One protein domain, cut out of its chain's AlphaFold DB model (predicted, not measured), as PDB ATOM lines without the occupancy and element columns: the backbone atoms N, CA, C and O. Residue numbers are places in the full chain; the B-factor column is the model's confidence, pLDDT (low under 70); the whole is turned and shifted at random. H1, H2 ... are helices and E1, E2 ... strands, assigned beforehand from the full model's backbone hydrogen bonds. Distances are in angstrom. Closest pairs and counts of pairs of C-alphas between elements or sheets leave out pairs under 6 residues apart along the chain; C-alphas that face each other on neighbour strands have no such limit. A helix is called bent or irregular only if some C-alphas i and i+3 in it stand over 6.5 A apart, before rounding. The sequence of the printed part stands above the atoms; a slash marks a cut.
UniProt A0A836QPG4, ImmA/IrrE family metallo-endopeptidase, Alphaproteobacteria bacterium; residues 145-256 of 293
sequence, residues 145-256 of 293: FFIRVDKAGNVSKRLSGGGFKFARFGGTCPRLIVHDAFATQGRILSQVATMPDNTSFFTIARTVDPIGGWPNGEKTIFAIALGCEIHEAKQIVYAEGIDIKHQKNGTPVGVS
ATOM      1  N   PHE A 145      -1.357  20.642  -3.385       94.56
ATOM      2  CA  PHE A 145       0.065  20.621  -3.697       94.56
ATOM      3  C   PHE A 145       0.301  20.540  -5.204       94.56
ATOM      4  O   PHE A 145      -0.534  20.058  -5.965       94.56
ATOM      5  N   PHE A 146       1.479  20.985  -5.621       94.50
ATOM      6  CA  PHE A 146       1.945  20.976  -6.997       94.50
ATOM      7  C   PHE A 146       3.381  20.474  -7.037       94.50
ATOM      8  O   PHE A 146       4.232  20.955  -6.281       94.50
ATOM      9  N   ILE A 147       3.670  19.570  -7.967       94.06
ATOM     10  CA  ILE A 147       5.031  19.175  -8.320       94.06
ATOM     11  C   ILE A 147       5.211  19.256  -9.833       94.06
ATOM     12  O   ILE A 147       4.309  18.896 -10.585       94.06
ATOM     13  N   ARG A 148       6.385  19.708 -10.279       94.44
ATOM     14  CA  ARG A 148       6.793  19.644 -11.686       94.44
ATOM     15  C   ARG A 148       8.044  18.795 -11.817       94.44
ATOM     16  O   ARG A 148       9.057  19.119 -11.196       94.44
ATOM     17  N   VAL A 149       7.969  17.753 -12.631       94.06
ATOM     18  CA  VAL A 149       9.038  16.773 -12.848       94.06
ATOM     19  C   VAL A 149       9.450  16.732 -14.313       94.06
ATOM     20  O   VAL A 149       8.649  17.058 -15.187       94.06
ATOM     21  N   ASP A 150      10.693  16.358 -14.589       92.94
ATOM     22  CA  ASP A 150      11.150  16.008 -15.937       92.94
ATOM     23  C   ASP A 150      11.110  14.483 -16.171       92.94
ATOM     24  O   ASP A 150      10.740  13.710 -15.282       92.94
ATOM     25  N   LYS A 151      11.500  14.049 -17.378       91.81
ATOM     26  CA  LYS A 151      11.540  12.627 -17.768       91.81
ATOM     27  C   LYS A 151      12.499  11.784 -16.919       91.81
ATOM     28  O   LYS A 151      12.295  10.582 -16.800       91.81
ATOM     29  N   ALA A 152      13.528  12.396 -16.336       91.81
ATOM     30  CA  ALA A 152      14.476  11.724 -15.450       91.81
ATOM     31  C   ALA A 152      13.974  11.656 -13.993       91.81
ATOM     32  O   ALA A 152      14.610  11.032 -13.146       91.81
ATOM     33  N   GLY A 153      12.830  12.280 -13.691       90.12
ATOM     34  CA  GLY A 153      12.265  12.356 -12.348       90.12
ATOM     35  C   GLY A 153      12.843  13.489 -11.496       90.12
ATOM     36  O   GLY A 153      12.568  13.536 -10.294       90.12
ATOM     37  N   ASN A 154      13.604  14.423 -12.079       91.62
ATOM     38  CA  ASN A 154      14.056  15.602 -11.351       91.62
ATOM     39  C   ASN A 154      12.872  16.535 -11.116       91.62
ATOM     40  O   ASN A 154      12.203  16.984 -12.046       91.62
ATOM     41  N   VAL A 155      12.633  16.874  -9.854       92.06
ATOM     42  CA  VAL A 155      11.542  17.772  -9.477       92.06
ATOM     43  C   VAL A 155      12.071  19.207  -9.446       92.06
ATOM     44  O   VAL A 155      12.797  19.591  -8.523       92.06
ATOM     45  N   SER A 156      11.672  20.011 -10.431       90.69
ATOM     46  CA  SER A 156      12.129  21.398 -10.610       90.69
ATOM     47  C   SER A 156      11.284  22.436  -9.868       90.69
ATOM     48  O   SER A 156      11.734  23.560  -9.657       90.69
ATOM     49  N   LYS A 157      10.057  22.090  -9.460       91.62
ATOM     50  CA  LYS A 157       9.151  23.015  -8.762       91.62
ATOM     51  C   LYS A 157       8.243  22.269  -7.797       91.62
ATOM     52  O   LYS A 157       7.733  21.202  -8.132       91.62
ATOM     53  N   ARG A 158       8.058  22.846  -6.610       91.69
ATOM     54  CA  ARG A 158       7.224  22.317  -5.524       91.69
ATOM     55  C   ARG A 158       6.424  23.452  -4.914       91.69
ATOM     56  O   ARG A 158       7.010  24.463  -4.538       91.69
ATOM     57  N   LEU A 159       5.117  23.274  -4.794       91.19
ATOM     58  CA  LEU A 159       4.238  24.175  -4.052       91.19
ATOM     59  C   LEU A 159       3.348  23.324  -3.156       91.19
ATOM     60  O   LEU A 159       2.927  22.236  -3.542       91.19
ATOM     61  N   SER A 160       3.058  23.817  -1.962       85.94
ATOM     62  CA  SER A 160       2.271  23.090  -0.972       85.94
ATOM     63  C   SER A 160       1.242  24.025  -0.352       85.94
ATOM     64  O   SER A 160       1.528  24.678   0.651       85.94
ATOM     65  N   GLY A 161       0.038  24.083  -0.922       70.62
ATOM     66  CA  GLY A 161      -1.120  24.629  -0.216       70.62
ATOM     67  C   GLY A 161      -1.478  23.708   0.953       70.62
ATOM     68  O   GLY A 161      -1.387  22.501   0.815       70.62
ATOM     69  N   GLY A 162      -1.811  24.237   2.129       64.69
ATOM     70  CA  GLY A 162      -2.291  23.415   3.256       64.69
ATOM     71  C   GLY A 162      -1.251  22.581   4.028       64.69
ATOM     72  O   GLY A 162      -1.625  21.914   4.982       64.69
ATOM     73  N   GLY A 163       0.048  22.649   3.697       66.44
ATOM     74  CA  GLY A 163       1.115  22.074   4.541       66.44
ATOM     75  C   GLY A 163       1.475  20.595   4.310       66.44
ATOM     76  O   GLY A 163       2.035  19.957   5.202       66.44
ATOM     77  N   PHE A 164       1.218  20.045   3.120       69.75
ATOM     78  CA  PHE A 164       1.595  18.675   2.749       69.75
ATOM     79  C   PHE A 164       3.101  18.395   2.896       69.75
ATOM     80  O   PHE A 164       3.927  18.854   2.104       69.75
ATOM     81  N   LYS A 165       3.475  17.540   3.859       66.50
ATOM     82  CA  LYS A 165       4.875  17.113   4.072       66.50
ATOM     83  C   LYS A 165       5.468  16.417   2.839       66.50
ATOM     84  O   LYS A 165       6.626  16.655   2.492       66.50
ATOM     85  N   PHE A 166       4.660  15.611   2.143       67.00
ATOM     86  CA  PHE A 166       5.054  14.930   0.907       67.00
ATOM     87  C   PHE A 166       5.476  15.909  -0.195       67.00
ATOM     88  O   PHE A 166       6.447  15.653  -0.896       67.00
ATOM     89  N   ALA A 167       4.827  17.067  -0.313       64.50
ATOM     90  CA  ALA A 167       5.148  18.039  -1.355       64.50
ATOM     91  C   ALA A 167       6.541  18.673  -1.189       64.50
ATOM     92  O   ALA A 167       7.083  19.215  -2.150       64.50
ATOM     93  N   ARG A 168       7.152  18.590   0.005       71.88
ATOM     94  CA  ARG A 168       8.488  19.144   0.279       71.88
ATOM     95  C   ARG A 168       9.626  18.229  -0.178       71.88
ATOM     96  O   ARG A 168      10.612  18.726  -0.714       71.88
ATOM     97  N   PHE A 169       9.490  16.913   0.001       71.94
ATOM     98  CA  PHE A 169      10.569  15.939  -0.247       71.94
ATOM     99  C   PHE A 169      10.197  14.803  -1.214       71.94
ATOM    100  O   PHE A 169      11.068  14.043  -1.632       71.94
ATOM    101  N   GLY A 170       8.920  14.675  -1.571       72.50
ATOM    102  CA  GLY A 170       8.390  13.640  -2.456       72.50
ATOM    103  C   GLY A 170       8.501  13.973  -3.941       72.50
ATOM    104  O   GLY A 170       9.145  14.947  -4.341       72.50
ATOM    105  N   GLY A 171       7.860  13.130  -4.756       76.62
ATOM    106  CA  GLY A 171       7.804  13.271  -6.216       76.62
ATOM    107  C   GLY A 171       8.805  12.415  -6.998       76.62
ATOM    108  O   GLY A 171       8.920  12.601  -8.200       76.62
ATOM    109  N   THR A 172       9.526  11.500  -6.336       88.19
ATOM    110  CA  THR A 172      10.509  10.603  -6.989       88.19
ATOM    111  C   THR A 172      10.099   9.131  -6.961       88.19
ATOM    112  O   THR A 172      10.839   8.262  -7.421       88.19
ATOM    113  N   CYS A 173       8.941   8.810  -6.376       93.31
ATOM    114  CA  CYS A 173       8.433   7.448  -6.393       93.31
ATOM    115  C   CYS A 173       7.879   7.133  -7.790       93.31
ATOM    116  O   CYS A 173       6.891   7.751  -8.178       93.31
ATOM    117  N   PRO A 174       8.422   6.130  -8.504       93.19
ATOM    118  CA  PRO A 174       7.995   5.803  -9.868       93.19
ATOM    119  C   PRO A 174       6.543   5.314  -9.964       93.19
ATOM    120  O   PRO A 174       6.014   5.219 -11.057       93.19
ATOM    121  N   ARG A 175       5.890   5.000  -8.834       94.69
ATOM    122  CA  ARG A 175       4.470   4.612  -8.781       94.69
ATOM    123  C   ARG A 175       3.513   5.812  -8.774       94.69
ATOM    124  O   ARG A 175       2.302   5.615  -8.776       94.69
ATOM    125  N   LEU A 176       4.038   7.036  -8.685       94.00
ATOM    126  CA  LEU A 176       3.242   8.254  -8.808       94.00
ATOM    127  C   LEU A 176       2.882   8.476 -10.276       94.00
ATOM    128  O   LEU A 176       3.772   8.532 -11.126       94.00
ATOM    129  N   ILE A 177       1.600   8.725 -10.539       95.06
ATOM    130  CA  ILE A 177       1.040   8.895 -11.889       95.06
ATOM    131  C   ILE A 177       1.696  10.026 -12.701       95.06
ATOM    132  O   ILE A 177       1.612  10.064 -13.925       95.06
ATOM    133  N   VAL A 178       2.395  10.954 -12.037       95.31
ATOM    134  CA  VAL A 178       3.143  12.022 -12.711       95.31
ATOM    135  C   VAL A 178       4.221  11.489 -13.654       95.31
ATOM    136  O   VAL A 178       4.492  12.116 -14.675       95.31
ATOM    137  N   HIS A 179       4.814  10.334 -13.346       95.44
ATOM    138  CA  HIS A 179       5.812   9.713 -14.212       95.44
ATOM    139  C   HIS A 179       5.163   9.022 -15.419       95.44
ATOM    140  O   HIS A 179       5.723   9.058 -16.513       95.44
ATOM    141  N   ASP A 180       3.947   8.497 -15.260       95.75
ATOM    142  CA  ASP A 180       3.186   7.874 -16.349       95.75
ATOM    143  C   ASP A 180       2.702   8.906 -17.378       95.75
ATOM    144  O   ASP A 180       2.520   8.582 -18.552       95.75
ATOM    145  N   ALA A 181       2.571  10.177 -16.980       96.25
ATOM    146  CA  ALA A 181       2.153  11.258 -17.873       96.25
ATOM    147  C   ALA A 181       3.051  11.388 -19.118       96.25
ATOM    148  O   ALA A 181       2.565  11.762 -20.184       96.25
ATOM    149  N   PHE A 182       4.341  11.039 -19.021       95.06
ATOM    150  CA  PHE A 182       5.255  11.070 -20.168       95.06
ATOM    151  C   PHE A 182       4.944  10.008 -21.230       95.06
ATOM    152  O   PHE A 182       5.294  10.212 -22.390       95.06
ATOM    153  N   ALA A 183       4.285   8.905 -20.860       95.19
ATOM    154  CA  ALA A 183       3.852   7.878 -21.805       95.19
ATOM    155  C   ALA A 183       2.590   8.297 -22.582       95.19
ATOM    156  O   ALA A 183       2.350   7.811 -23.684       95.19
ATOM    157  N   THR A 184       1.797   9.220 -22.032       94.00
ATOM    158  CA  THR A 184       0.567   9.733 -22.651       94.00
ATOM    159  C   THR A 184       0.582  11.260 -22.703       94.00
ATOM    160  O   THR A 184      -0.201  11.928 -22.021       94.00
ATOM    161  N   GLN A 185       1.494  11.823 -23.504       91.44
ATOM    162  CA  GLN A 185       1.689  13.272 -23.591       91.44
ATOM    163  C   GLN A 185       0.372  14.003 -23.904       91.44
ATOM    164  O   GLN A 185      -0.377  13.642 -24.808       91.44
ATOM    165  N   GLY A 186       0.087  15.044 -23.125       92.00
ATOM    166  CA  GLY A 186      -1.084  15.905 -23.257       92.00
ATOM    167  C   GLY A 186      -2.353  15.361 -22.600       92.00
ATOM    168  O   GLY A 186      -3.248  16.159 -22.326       92.00
ATOM    169  N   ARG A 187      -2.421  14.060 -22.283       96.12
ATOM    170  CA  ARG A 187      -3.570  13.450 -21.606       96.12
ATOM    171  C   ARG A 187      -3.538  13.746 -20.108       96.12
ATOM    172  O   ARG A 187      -2.492  13.649 -19.470       96.12
ATOM    173  N   ILE A 188      -4.701  14.078 -19.553       97.00
ATOM    174  CA  ILE A 188      -4.891  14.170 -18.106       97.00
ATOM    175  C   ILE A 188      -5.058  12.755 -17.543       97.00
ATOM    176  O   ILE A 188      -5.941  12.006 -17.962       97.00
ATOM    177  N   LEU A 189      -4.196  12.405 -16.595       96.94
ATOM    178  CA  LEU A 189      -4.257  11.180 -15.808       96.94
ATOM    179  C   LEU A 189      -4.686  11.518 -14.383       96.94
ATOM    180  O   LEU A 189      -4.366  12.596 -13.880       96.94
ATOM    181  N   SER A 190      -5.361  10.592 -13.711       95.81
ATOM    182  CA  SER A 190      -5.704  10.728 -12.299       95.81
ATOM    183  C   SER A 190      -5.378   9.456 -11.521       95.81
ATOM    184  O   SER A 190      -5.379   8.351 -12.061       95.81
ATOM    185  N   GLN A 191      -5.038   9.618 -10.244       94.44
ATOM    186  CA  GLN A 191      -4.664   8.526  -9.351       94.44
ATOM    187  C   GLN A 191      -5.051   8.861  -7.911       94.44
ATOM    188  O   GLN A 191      -4.763   9.954  -7.416       94.44
ATOM    189  N   VAL A 192      -5.625   7.877  -7.215       94.75
ATOM    190  CA  VAL A 192      -5.647   7.845  -5.748       94.75
ATOM    191  C   VAL A 192      -4.355   7.192  -5.278       94.75
ATOM    192  O   VAL A 192      -4.077   6.044  -5.625       94.75
ATOM    193  N   ALA A 193      -3.553   7.930  -4.522       92.19
ATOM    194  CA  ALA A 193      -2.248   7.503  -4.042       92.19
ATOM    195  C   ALA A 193      -2.256   7.411  -2.513       92.19
ATOM    196  O   ALA A 193      -2.668   8.357  -1.843       92.19
ATOM    197  N   THR A 194      -1.772   6.296  -1.962       92.12
ATOM    198  CA  THR A 194      -1.757   6.039  -0.515       92.12
ATOM    199  C   THR A 194      -0.325   5.947  -0.000       92.12
ATOM    200  O   THR A 194       0.469   5.097  -0.422       92.12
ATOM    201  N   MET A 195       0.016   6.821   0.938       90.06
ATOM    202  CA  MET A 195       1.325   6.888   1.584       90.06
ATOM    203  C   MET A 195       1.532   5.748   2.594       90.06
ATOM    204  O   MET A 195       0.570   5.065   2.953       90.06
ATOM    205  N   PRO A 196       2.777   5.498   3.050       89.38
ATOM    206  CA  PRO A 196       3.055   4.471   4.057       89.38
ATOM    207  C   PRO A 196       2.295   4.674   5.378       89.38
ATOM    208  O   PRO A 196       1.901   3.696   6.000       89.38
ATOM    209  N   ASP A 197       2.006   5.924   5.750       87.69
ATOM    210  CA  ASP A 197       1.209   6.300   6.929       87.69
ATOM    211  C   ASP A 197      -0.317   6.195   6.710       87.69
ATOM    212  O   ASP A 197      -1.101   6.673   7.528       87.69
ATOM    213  N   ASN A 198      -0.750   5.574   5.607       87.31
ATOM    214  CA  ASN A 198      -2.140   5.438   5.154       87.31
ATOM    215  C   ASN A 198      -2.850   6.747   4.777       87.31
ATOM    216  O   ASN A 198      -4.028   6.712   4.408       87.31
ATOM    217  N   THR A 199      -2.155   7.888   4.776       87.81
ATOM    218  CA  THR A 199      -2.727   9.112   4.207       87.81
ATOM    219  C   THR A 199      -2.943   8.926   2.708       87.81
ATOM    220  O   THR A 199      -2.081   8.411   1.991       87.81
ATOM    221  N   SER A 200      -4.132   9.295   2.232       90.44
ATOM    222  CA  SER A 200      -4.519   9.122   0.833       90.44
ATOM    223  C   SER A 200      -4.753  10.471   0.167       90.44
ATOM    224  O   SER A 200      -5.420  11.353   0.715       90.44
ATOM    225  N   PHE A 201      -4.221  10.609  -1.041       91.62
ATOM    226  CA  PHE A 201      -4.303  11.813  -1.853       91.62
ATOM    227  C   PHE A 201      -4.939  11.489  -3.192       91.62
ATOM    228  O   PHE A 201      -4.703  10.424  -3.764       91.62
ATOM    229  N   PHE A 202      -5.705  12.436  -3.709       94.56
ATOM    230  CA  PHE A 202      -6.092  12.429  -5.107       94.56
ATOM    231  C   PHE A 202      -5.103  13.283  -5.890       94.56
ATOM    232  O   PHE A 202      -4.773  14.395  -5.478       94.56
ATOM    233  N   THR A 203      -4.603  12.749  -6.997       94.75
ATOM    234  CA  THR A 203      -3.601  13.402  -7.837       94.75
ATOM    235  C   THR A 203      -4.041  13.392  -9.286       94.75
ATOM    236  O   THR A 203      -4.550  12.390  -9.780       94.75
ATOM    237  N   ILE A 204      -3.825  14.515  -9.957       97.25
ATOM    238  CA  ILE A 204      -3.996  14.700 -11.392       97.25
ATOM    239  C   ILE A 204      -2.618  14.954 -11.976       97.25
ATOM    240  O   ILE A 204      -1.874  15.762 -11.419       97.25
ATOM    241  N   ALA A 205      -2.287  14.325 -13.100       97.38
ATOM    242  CA  ALA A 205      -1.052  14.589 -13.817       97.38
ATOM    243  C   ALA A 205      -1.253  14.822 -15.314       97.38
ATOM    244  O   ALA A 205      -2.115  14.213 -15.942       97.38
ATOM    245  N   ARG A 206      -0.428  15.702 -15.890       97.50
ATOM    246  CA  ARG A 206      -0.381  15.986 -17.330       97.50
ATOM    247  C   ARG A 206       0.997  16.526 -17.701       97.50
ATOM    248  O   ARG A 206       1.595  17.288 -16.936       97.50
ATOM    249  N   THR A 207       1.494  16.181 -18.883       96.62
ATOM    250  CA  THR A 207       2.669  16.853 -19.452       96.62
ATOM    251  C   THR A 207       2.339  18.270 -19.902       96.62
ATOM    252  O   THR A 207       1.258  18.526 -20.432       96.62
ATOM    253  N   VAL A 208       3.303  19.168 -19.768       92.81
ATOM    254  CA  VAL A 208       3.256  20.519 -20.315       92.81
ATOM    255  C   VAL A 208       4.403  20.725 -21.290       92.81
ATOM    256  O   VAL A 208       5.524  20.256 -21.070       92.81
ATOM    257  N   ASP A 209       4.095  21.438 -22.365       79.88
ATOM    258  CA  ASP A 209       5.090  21.868 -23.334       79.88
ATOM    259  C   ASP A 209       5.958  22.993 -22.745       79.88
ATOM    260  O   ASP A 209       5.497  23.752 -21.880       79.88
ATOM    261  N   PRO A 210       7.217  23.116 -23.193       71.31
ATOM    262  CA  PRO A 210       8.114  24.146 -22.698       71.31
ATOM    263  C   PRO A 210       7.621  25.553 -23.047       71.31
ATOM    264  O   PRO A 210       7.029  25.795 -24.101       71.31
ATOM    265  N   ILE A 211       7.912  26.506 -22.159       71.00
ATOM    266  CA  ILE A 211       7.710  27.930 -22.428       71.00
ATOM    267  C   ILE A 211       8.947  28.447 -23.153       71.00
ATOM    268  O   ILE A 211      10.008  28.582 -22.547       71.00
ATOM    269  N   GLY A 212       8.781  28.784 -24.429       63.38
ATOM    270  CA  GLY A 212       9.897  29.149 -25.289       63.38
ATOM    271  C   GLY A 212      10.651  27.916 -25.784       63.38
ATOM    272  O   GLY A 212      10.726  26.880 -25.128       63.38
ATOM    273  N   GLY A 213      11.168  28.021 -26.998       57.53
ATOM    274  CA  GLY A 213      11.903  26.964 -27.668       57.53
ATOM    275  C   GLY A 213      12.361  27.473 -29.024       57.53
ATOM    276  O   GLY A 213      11.666  28.268 -29.657       57.53
ATOM    277  N   TRP A 214      13.548  27.055 -29.442       56.91
ATOM    278  CA  TRP A 214      14.028  27.317 -30.792       56.91
ATOM    279  C   TRP A 214      13.407  26.322 -31.773       56.91
ATOM    280  O   TRP A 214      13.226  25.161 -31.398       56.91
ATOM    281  N   PRO A 215      13.142  26.721 -33.032       55.03
ATOM    282  CA  PRO A 215      12.672  25.806 -34.075       55.03
ATOM    283  C   PRO A 215      13.533  24.539 -34.211       55.03
ATOM    284  O   PRO A 215      13.007  23.474 -34.517       55.03
ATOM    285  N   ASN A 216      14.831  24.651 -33.903       60.59
ATOM    286  CA  ASN A 216      15.830  23.588 -34.040       60.59
ATOM    287  C   ASN A 216      16.361  23.043 -32.695       60.59
ATOM    288  O   ASN A 216      17.329  22.288 -32.687       60.59
ATOM    289  N   GLY A 217      15.787  23.451 -31.556       61.34
ATOM    290  CA  GLY A 217      16.204  22.983 -30.228       61.34
ATOM    291  C   GLY A 217      15.376  21.794 -29.740       61.34
ATOM    292  O   GLY A 217      14.188  21.686 -30.052       61.34
ATOM    293  N   GLU A 218      15.970  20.912 -28.933       65.50
ATOM    294  CA  GLU A 218      15.213  19.849 -28.265       65.50
ATOM    295  C   GLU A 218      14.127  20.446 -27.355       65.50
ATOM    296  O   GLU A 218      14.391  21.284 -26.488       65.50
ATOM    297  N   LYS A 219      12.877  20.007 -27.540       72.00
ATOM    298  CA  LYS A 219      11.758  20.438 -26.696       72.00
ATOM    299  C   LYS A 219      11.895  19.815 -25.308       72.00
ATOM    300  O   LYS A 219      11.761  18.601 -25.147       72.00
ATOM    301  N   THR A 220      12.104  20.647 -24.292       80.19
ATOM    302  CA  THR A 220      12.097  20.207 -22.892       80.19
ATOM    303  C   THR A 220      10.664  19.944 -22.434       80.19
ATOM    304  O   THR A 220       9.843  20.847 -22.357       80.19
ATOM    305  N   ILE A 221      10.327  18.688 -22.144       88.81
ATOM    306  CA  ILE A 221       8.978  18.312 -21.695       88.81
ATOM    307  C   ILE A 221       9.001  18.103 -20.186       88.81
ATOM    308  O   ILE A 221       9.831  17.350 -19.670       88.81
ATOM    309  N   PHE A 222       8.047  18.717 -19.493       94.31
ATOM    310  CA  PHE A 222       7.816  18.502 -18.068       94.31
ATOM    311  C   PHE A 222       6.455  17.849 -17.844       94.31
ATOM    312  O   PHE A 222       5.556  17.979 -18.668       94.31
ATOM    313  N   ALA A 223       6.281  17.189 -16.706       96.12
ATOM    314  CA  ALA A 223       4.987  16.754 -16.204       96.12
ATOM    315  C   ALA A 223       4.659  17.483 -14.908       96.12
ATOM    316  O   ALA A 223       5.528  17.730 -14.070       96.12
ATOM    317  N   ILE A 224       3.394  17.851 -14.757       96.38
ATOM    318  CA  ILE A 224       2.862  18.478 -13.555       96.38
ATOM    319  C   ILE A 224       1.964  17.470 -12.869       96.38
ATOM    320  O   ILE A 224       1.127  16.868 -13.535       96.38
ATOM    321  N   ALA A 225       2.113  17.333 -11.552       95.62
ATOM    322  CA  ALA A 225       1.112  16.718 -10.697       95.62
ATOM    323  C   ALA A 225       0.500  17.772  -9.771       95.62
ATOM    324  O   ALA A 225       1.223  18.479  -9.066       95.62
ATOM    325  N   LEU A 226      -0.826  17.847  -9.770       96.62
ATOM    326  CA  LEU A 226      -1.633  18.637  -8.849       96.62
ATOM    327  C   LEU A 226      -2.397  17.661  -7.956       96.62
ATOM    328  O   LEU A 226      -3.061  16.765  -8.471       96.62
ATOM    329  N   GLY A 227      -2.312  17.802  -6.637       94.88
ATOM    330  CA  GLY A 227      -2.990  16.872  -5.738       94.88
ATOM    331  C   GLY A 227      -3.533  17.510  -4.476       94.88
ATOM    332  O   GLY A 227      -3.081  18.573  -4.066       94.88
ATOM    333  N   CYS A 228      -4.518  16.861  -3.875       94.44
ATOM    334  CA  CYS A 228      -5.184  17.280  -2.645       94.44
ATOM    335  C   CYS A 228      -5.452  16.061  -1.757       94.44
ATOM    336  O   CYS A 228      -5.267  14.914  -2.177       94.44
ATOM    337  N   GLU A 229      -5.915  16.290  -0.529       92.12
ATOM    338  CA  GLU A 229      -6.424  15.191   0.291       92.12
ATOM    339  C   GLU A 229      -7.601  14.494  -0.391       92.12
ATOM    340  O   GLU A 229      -8.404  15.116  -1.089       92.12
ATOM    341  N   ILE A 230      -7.713  13.183  -0.174       91.81
ATOM    342  CA  ILE A 230      -8.723  12.352  -0.838       91.81
ATOM    343  C   ILE A 230     -10.160  12.836  -0.594       91.81
ATOM    344  O   ILE A 230     -10.999  12.750  -1.485       91.81
ATOM    345  N   HIS A 231     -10.452  13.399   0.580       90.81
ATOM    346  CA  HIS A 231     -11.797  13.866   0.921       90.81
ATOM    347  C   HIS A 231     -12.235  15.101   0.108       90.81
ATOM    348  O   HIS A 231     -13.436  15.335  -0.054       90.81
ATOM    349  N   GLU A 232     -11.277  15.856  -0.437       94.00
ATOM    350  CA  GLU A 232     -11.525  17.011  -1.304       94.00
ATOM    351  C   GLU A 232     -11.808  16.609  -2.756       94.00
ATOM    352  O   GLU A 232     -12.432  17.364  -3.503       94.00
ATOM    353  N   ALA A 233     -11.428  15.390  -3.154       94.31
ATOM    354  CA  ALA A 233     -11.542  14.906  -4.527       94.31
ATOM    355  C   ALA A 233     -12.982  14.911  -5.063       94.31
ATOM    356  O   ALA A 233     -13.191  15.091  -6.257       94.31
ATOM    357  N   LYS A 234     -13.993  14.807  -4.189       93.62
ATOM    358  CA  LYS A 234     -15.423  14.875  -4.557       93.62
ATOM    359  C   LYS A 234     -15.825  16.174  -5.274       93.62
ATOM    360  O   LYS A 234     -16.893  16.237  -5.873       93.62
ATOM    361  N   GLN A 235     -15.004  17.218  -5.164       95.25
ATOM    362  CA  GLN A 235     -15.215  18.530  -5.774       95.25
ATOM    363  C   GLN A 235     -14.510  18.675  -7.136       95.25
ATOM    364  O   GLN A 235     -14.449  19.780  -7.678       95.25
ATOM    365  N   ILE A 236     -13.916  17.591  -7.646       97.44
ATOM    366  CA  ILE A 236     -13.030  17.594  -8.807       97.44
ATOM    367  C   ILE A 236     -13.584  16.655  -9.882       97.44
ATOM    368  O   ILE A 236     -13.762  15.466  -9.632       97.44
ATOM    369  N   VAL A 237     -13.809  17.169 -11.093       97.44
ATOM    370  CA  VAL A 237     -14.397  16.410 -12.215       97.44
ATOM    371  C   VAL A 237     -13.584  15.161 -12.575       97.44
ATOM    372  O   VAL A 237     -14.137  14.106 -12.858       97.44
ATOM    373  N   TYR A 238     -12.255  15.223 -12.459       96.56
ATOM    374  CA  TYR A 238     -11.358  14.101 -12.763       96.56
ATOM    375  C   TYR A 238     -11.406  12.953 -11.742       96.56
ATOM    376  O   TYR A 238     -10.732  11.938 -11.936       96.56
ATOM    377  N   ALA A 239     -12.145  13.131 -10.643       94.75
ATOM    378  CA  ALA A 239     -12.401  12.095  -9.651       94.75
ATOM    379  C   ALA A 239     -13.750  11.385  -9.864       94.75
ATOM    380  O   ALA A 239     -14.086  10.472  -9.107       94.75
ATOM    381  N   GLU A 240     -14.540  11.781 -10.867       90.25
ATOM    382  CA  GLU A 240     -15.795  11.101 -11.189       90.25
ATOM    383  C   GLU A 240     -15.530   9.633 -11.575       90.25
ATOM    384  O   GLU A 240     -14.603   9.313 -12.316       90.25
ATOM    385  N   GLY A 241     -16.322   8.716 -11.011       84.12
ATOM    386  CA  GLY A 241     -16.149   7.269 -11.195       84.12
ATOM    387  C   GLY A 241     -15.060   6.619 -10.330       84.12
ATOM    388  O   GLY A 241     -14.951   5.394 -10.327       84.12
ATOM    389  N   ILE A 242     -14.288   7.393  -9.562       84.75
ATOM    390  CA  ILE A 242     -13.299   6.857  -8.619       84.75
ATOM    391  C   ILE A 242     -13.963   6.578  -7.270       84.75
ATOM    392  O   ILE A 242     -14.688   7.408  -6.719       84.75
ATOM    393  N   ASP A 243     -13.680   5.409  -6.701       79.75
ATOM    394  CA  ASP A 243     -14.147   5.053  -5.364       79.75
ATOM    395  C   ASP A 243     -13.326   5.767  -4.281       79.75
ATOM    396  O   ASP A 243     -12.302   5.285  -3.798       79.75
ATOM    397  N   ILE A 244     -13.795   6.954  -3.902       78.38
ATOM    398  CA  ILE A 244     -13.187   7.800  -2.864       78.38
ATOM    399  C   ILE A 244     -13.430   7.216  -1.454       78.38
ATOM    400  O   ILE A 244     -12.688   7.524  -0.517       78.38
ATOM    401  N   LYS A 245     -14.464   6.377  -1.269       71.94
ATOM    402  CA  LYS A 245     -14.861   5.850   0.050       71.94
ATOM    403  C   LYS A 245     -13.977   4.682   0.482       71.94
ATOM    404  O   LYS A 245     -13.616   4.599   1.656       71.94
ATOM    405  N   HIS A 246     -13.573   3.822  -0.449       69.06
ATOM    406  CA  HIS A 246     -12.679   2.701  -0.159       69.06
ATOM    407  C   HIS A 246     -11.204   3.089  -0.343       69.06
ATOM    408  O   HIS A 246     -10.515   2.621  -1.246       69.06
ATOM    409  N   GLN A 247     -10.688   3.906   0.587       60.53
ATOM    410  CA  GLN A 247      -9.294   4.394   0.607       60.53
ATOM    411  C   GLN A 247      -8.233   3.279   0.513       60.53
ATOM    412  O   GLN A 247      -7.127   3.519   0.032       60.53
ATOM    413  N   LYS A 248      -8.569   2.047   0.924       62.31
ATOM    414  CA  LYS A 248      -7.688   0.868   0.840       62.31
ATOM    415  C   LYS A 248      -7.310   0.465  -0.594       62.31
ATOM    416  O   LYS A 248      -6.368  -0.302  -0.756       62.31
ATOM    417  N   ASN A 249      -7.999   0.990  -1.608       71.44
ATOM    418  CA  ASN A 249      -7.749   0.673  -3.017       71.44
ATOM    419  C   ASN A 249      -6.806   1.672  -3.709       71.44
ATOM    420  O   ASN A 249      -6.536   1.536  -4.903       71.44
ATOM    421  N   GLY A 250      -6.307   2.685  -2.989       87.50
ATOM    422  CA  GLY A 250      -5.325   3.614  -3.535       87.50
ATOM    423  C   GLY A 250      -4.026   2.908  -3.920       87.50
ATOM    424  O   GLY A 250      -3.602   1.936  -3.294       87.50
ATOM    425  N   THR A 251      -3.356   3.409  -4.957       93.12
ATOM    426  CA  THR A 251      -2.045   2.885  -5.345       93.12
ATOM    427  C   THR A 251      -1.063   3.141  -4.199       93.12
ATOM    428  O   THR A 251      -0.866   4.301  -3.828       93.12
ATOM    429  N   PRO A 252      -0.406   2.110  -3.637       93.50
ATOM    430  CA  PRO A 252       0.578   2.323  -2.587       93.50
ATOM    431  C   PRO A 252       1.794   3.041  -3.176       93.50
ATOM    432  O   PRO A 252       2.452   2.532  -4.087       93.50
ATOM    433  N   VAL A 253       2.094   4.227  -2.657       93.12
ATOM    434  CA  VAL A 253       3.233   5.062  -3.062       93.12
ATOM    435  C   VAL A 253       4.132   5.365  -1.859       93.12
ATOM    436  O   VAL A 253       3.875   4.918  -0.737       93.12
ATOM    437  N   GLY A 254       5.217   6.103  -2.095       91.06
ATOM    438  CA  GLY A 254       6.102   6.622  -1.055       91.06
ATOM    439  C   GLY A 254       6.771   7.931  -1.474       91.06
ATOM    440  O   GLY A 254       6.555   8.427  -2.577       91.06
ATOM    441  N   VAL A 255       7.609   8.490  -0.599       88.56
ATOM    442  CA  VAL A 255       8.350   9.743  -0.859       88.56
ATOM    443  C   VAL A 255       9.498   9.509  -1.851       88.56
ATOM    444  O   VAL A 255       9.566  10.150  -2.900       88.56
ATOM    445  N   SER A 256      10.388   8.571  -1.512       90.06
ATOM    446  CA  SER A 256      11.501   8.074  -2.329       90.06
ATOM    447  C   SER A 256      11.905   6.684  -1.827       90.06
ATOM    448  O   SER A 256      11.648   6.347  -0.671       90.06
TER     449      SER A 256
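This is residues 145 to 256 of the 293 residues of the protein "ImmA/IrrE family metallo-endopeptidase" of Alphaproteobacteria bacterium (UniProt A0A836QPG4). One twisted antiparallel sheet of five strands has the short helices H1 and H2 over one face and the short helix H3 over the other, while the loop of residues 209 to 221 reaches far out past the ends of E4 and E5. After H3, residues 236 to 256 have no named element; among them, 251 to 252 pair with the edge strand E3. The printed part has 112 residues, 53 of them in named elements, in the order E1, E2, H1, H2, E3, E4, E5, H3. The sheet's order is E2, E1, E5, E4, E3, and the class is mixed, helices and strands. The whole is compact by its radius of gyration of the C-alphas, 14.3 A, yet elongated in outline, with spans of 49 by 28 by 23 A.

E1 covers residues 145 to 150, 17.1 A long, from C-alpha 145 at (0.065, 20.621, -3.697). E2, residues 155 to 160, is 13.7 A long. H1 is residues 165 to 169 and H2 residues 177 to 183, 10.4 A long. E3, residues 189 to 194, measures 16.3 A, E4, residues 200 to 208, 25.3 A, and E5, residues 222 to 229, 23.5 A. H3, residues 230 to 235, ends at C-alpha 235 at (-15.215, 18.530, -5.774); it is irregular, but only just, with C-alphas 231 and 234 6.6 A apart.

E1 and E2 form a hairpin, with N 146 and O 159 2.8 A apart, within hydrogen-bond range. E1 is also antiparallel to E5, with N 147 and O 225 at 2.9 A. E3, E4 and E5 make a meander, each strand the antiparallel neighbour of the one before; N 191 and O 203 are 2.9 A apart, and N 204 and O 226 2.8 A. H1 and H2 are on the same face of the sheet, H3 on the opposite face. The closest C-alphas of H2 and E4 are those of Val 178 and Ala 205, 5.0 A apart; those of H1 and E2 are Ser 160 and Ala 167, 5.8 A. H1 stands at a height over the sheet of 8.0 A, H3 at 8.3 A. H1 and H2 are apart. O i to N i+4 pairs within hydrogen-bond range number 0 of 1 in H1, 1 of 3 in H2 and 0 of 2 in H3; for O i to N i+3 they are 2 of 2, 3 of 4 and 2 of 3.

The two C-alphas farthest apart, those of Asn 216 and Lys 245, are 49.2 A from each other. The printed part has no cut. The link from E4 to E5, 13 residues, is long. The mean pLDDT of the printed part is 86.4, with residues 162 to 167, 212 to 218 and 246 to 248 under 70.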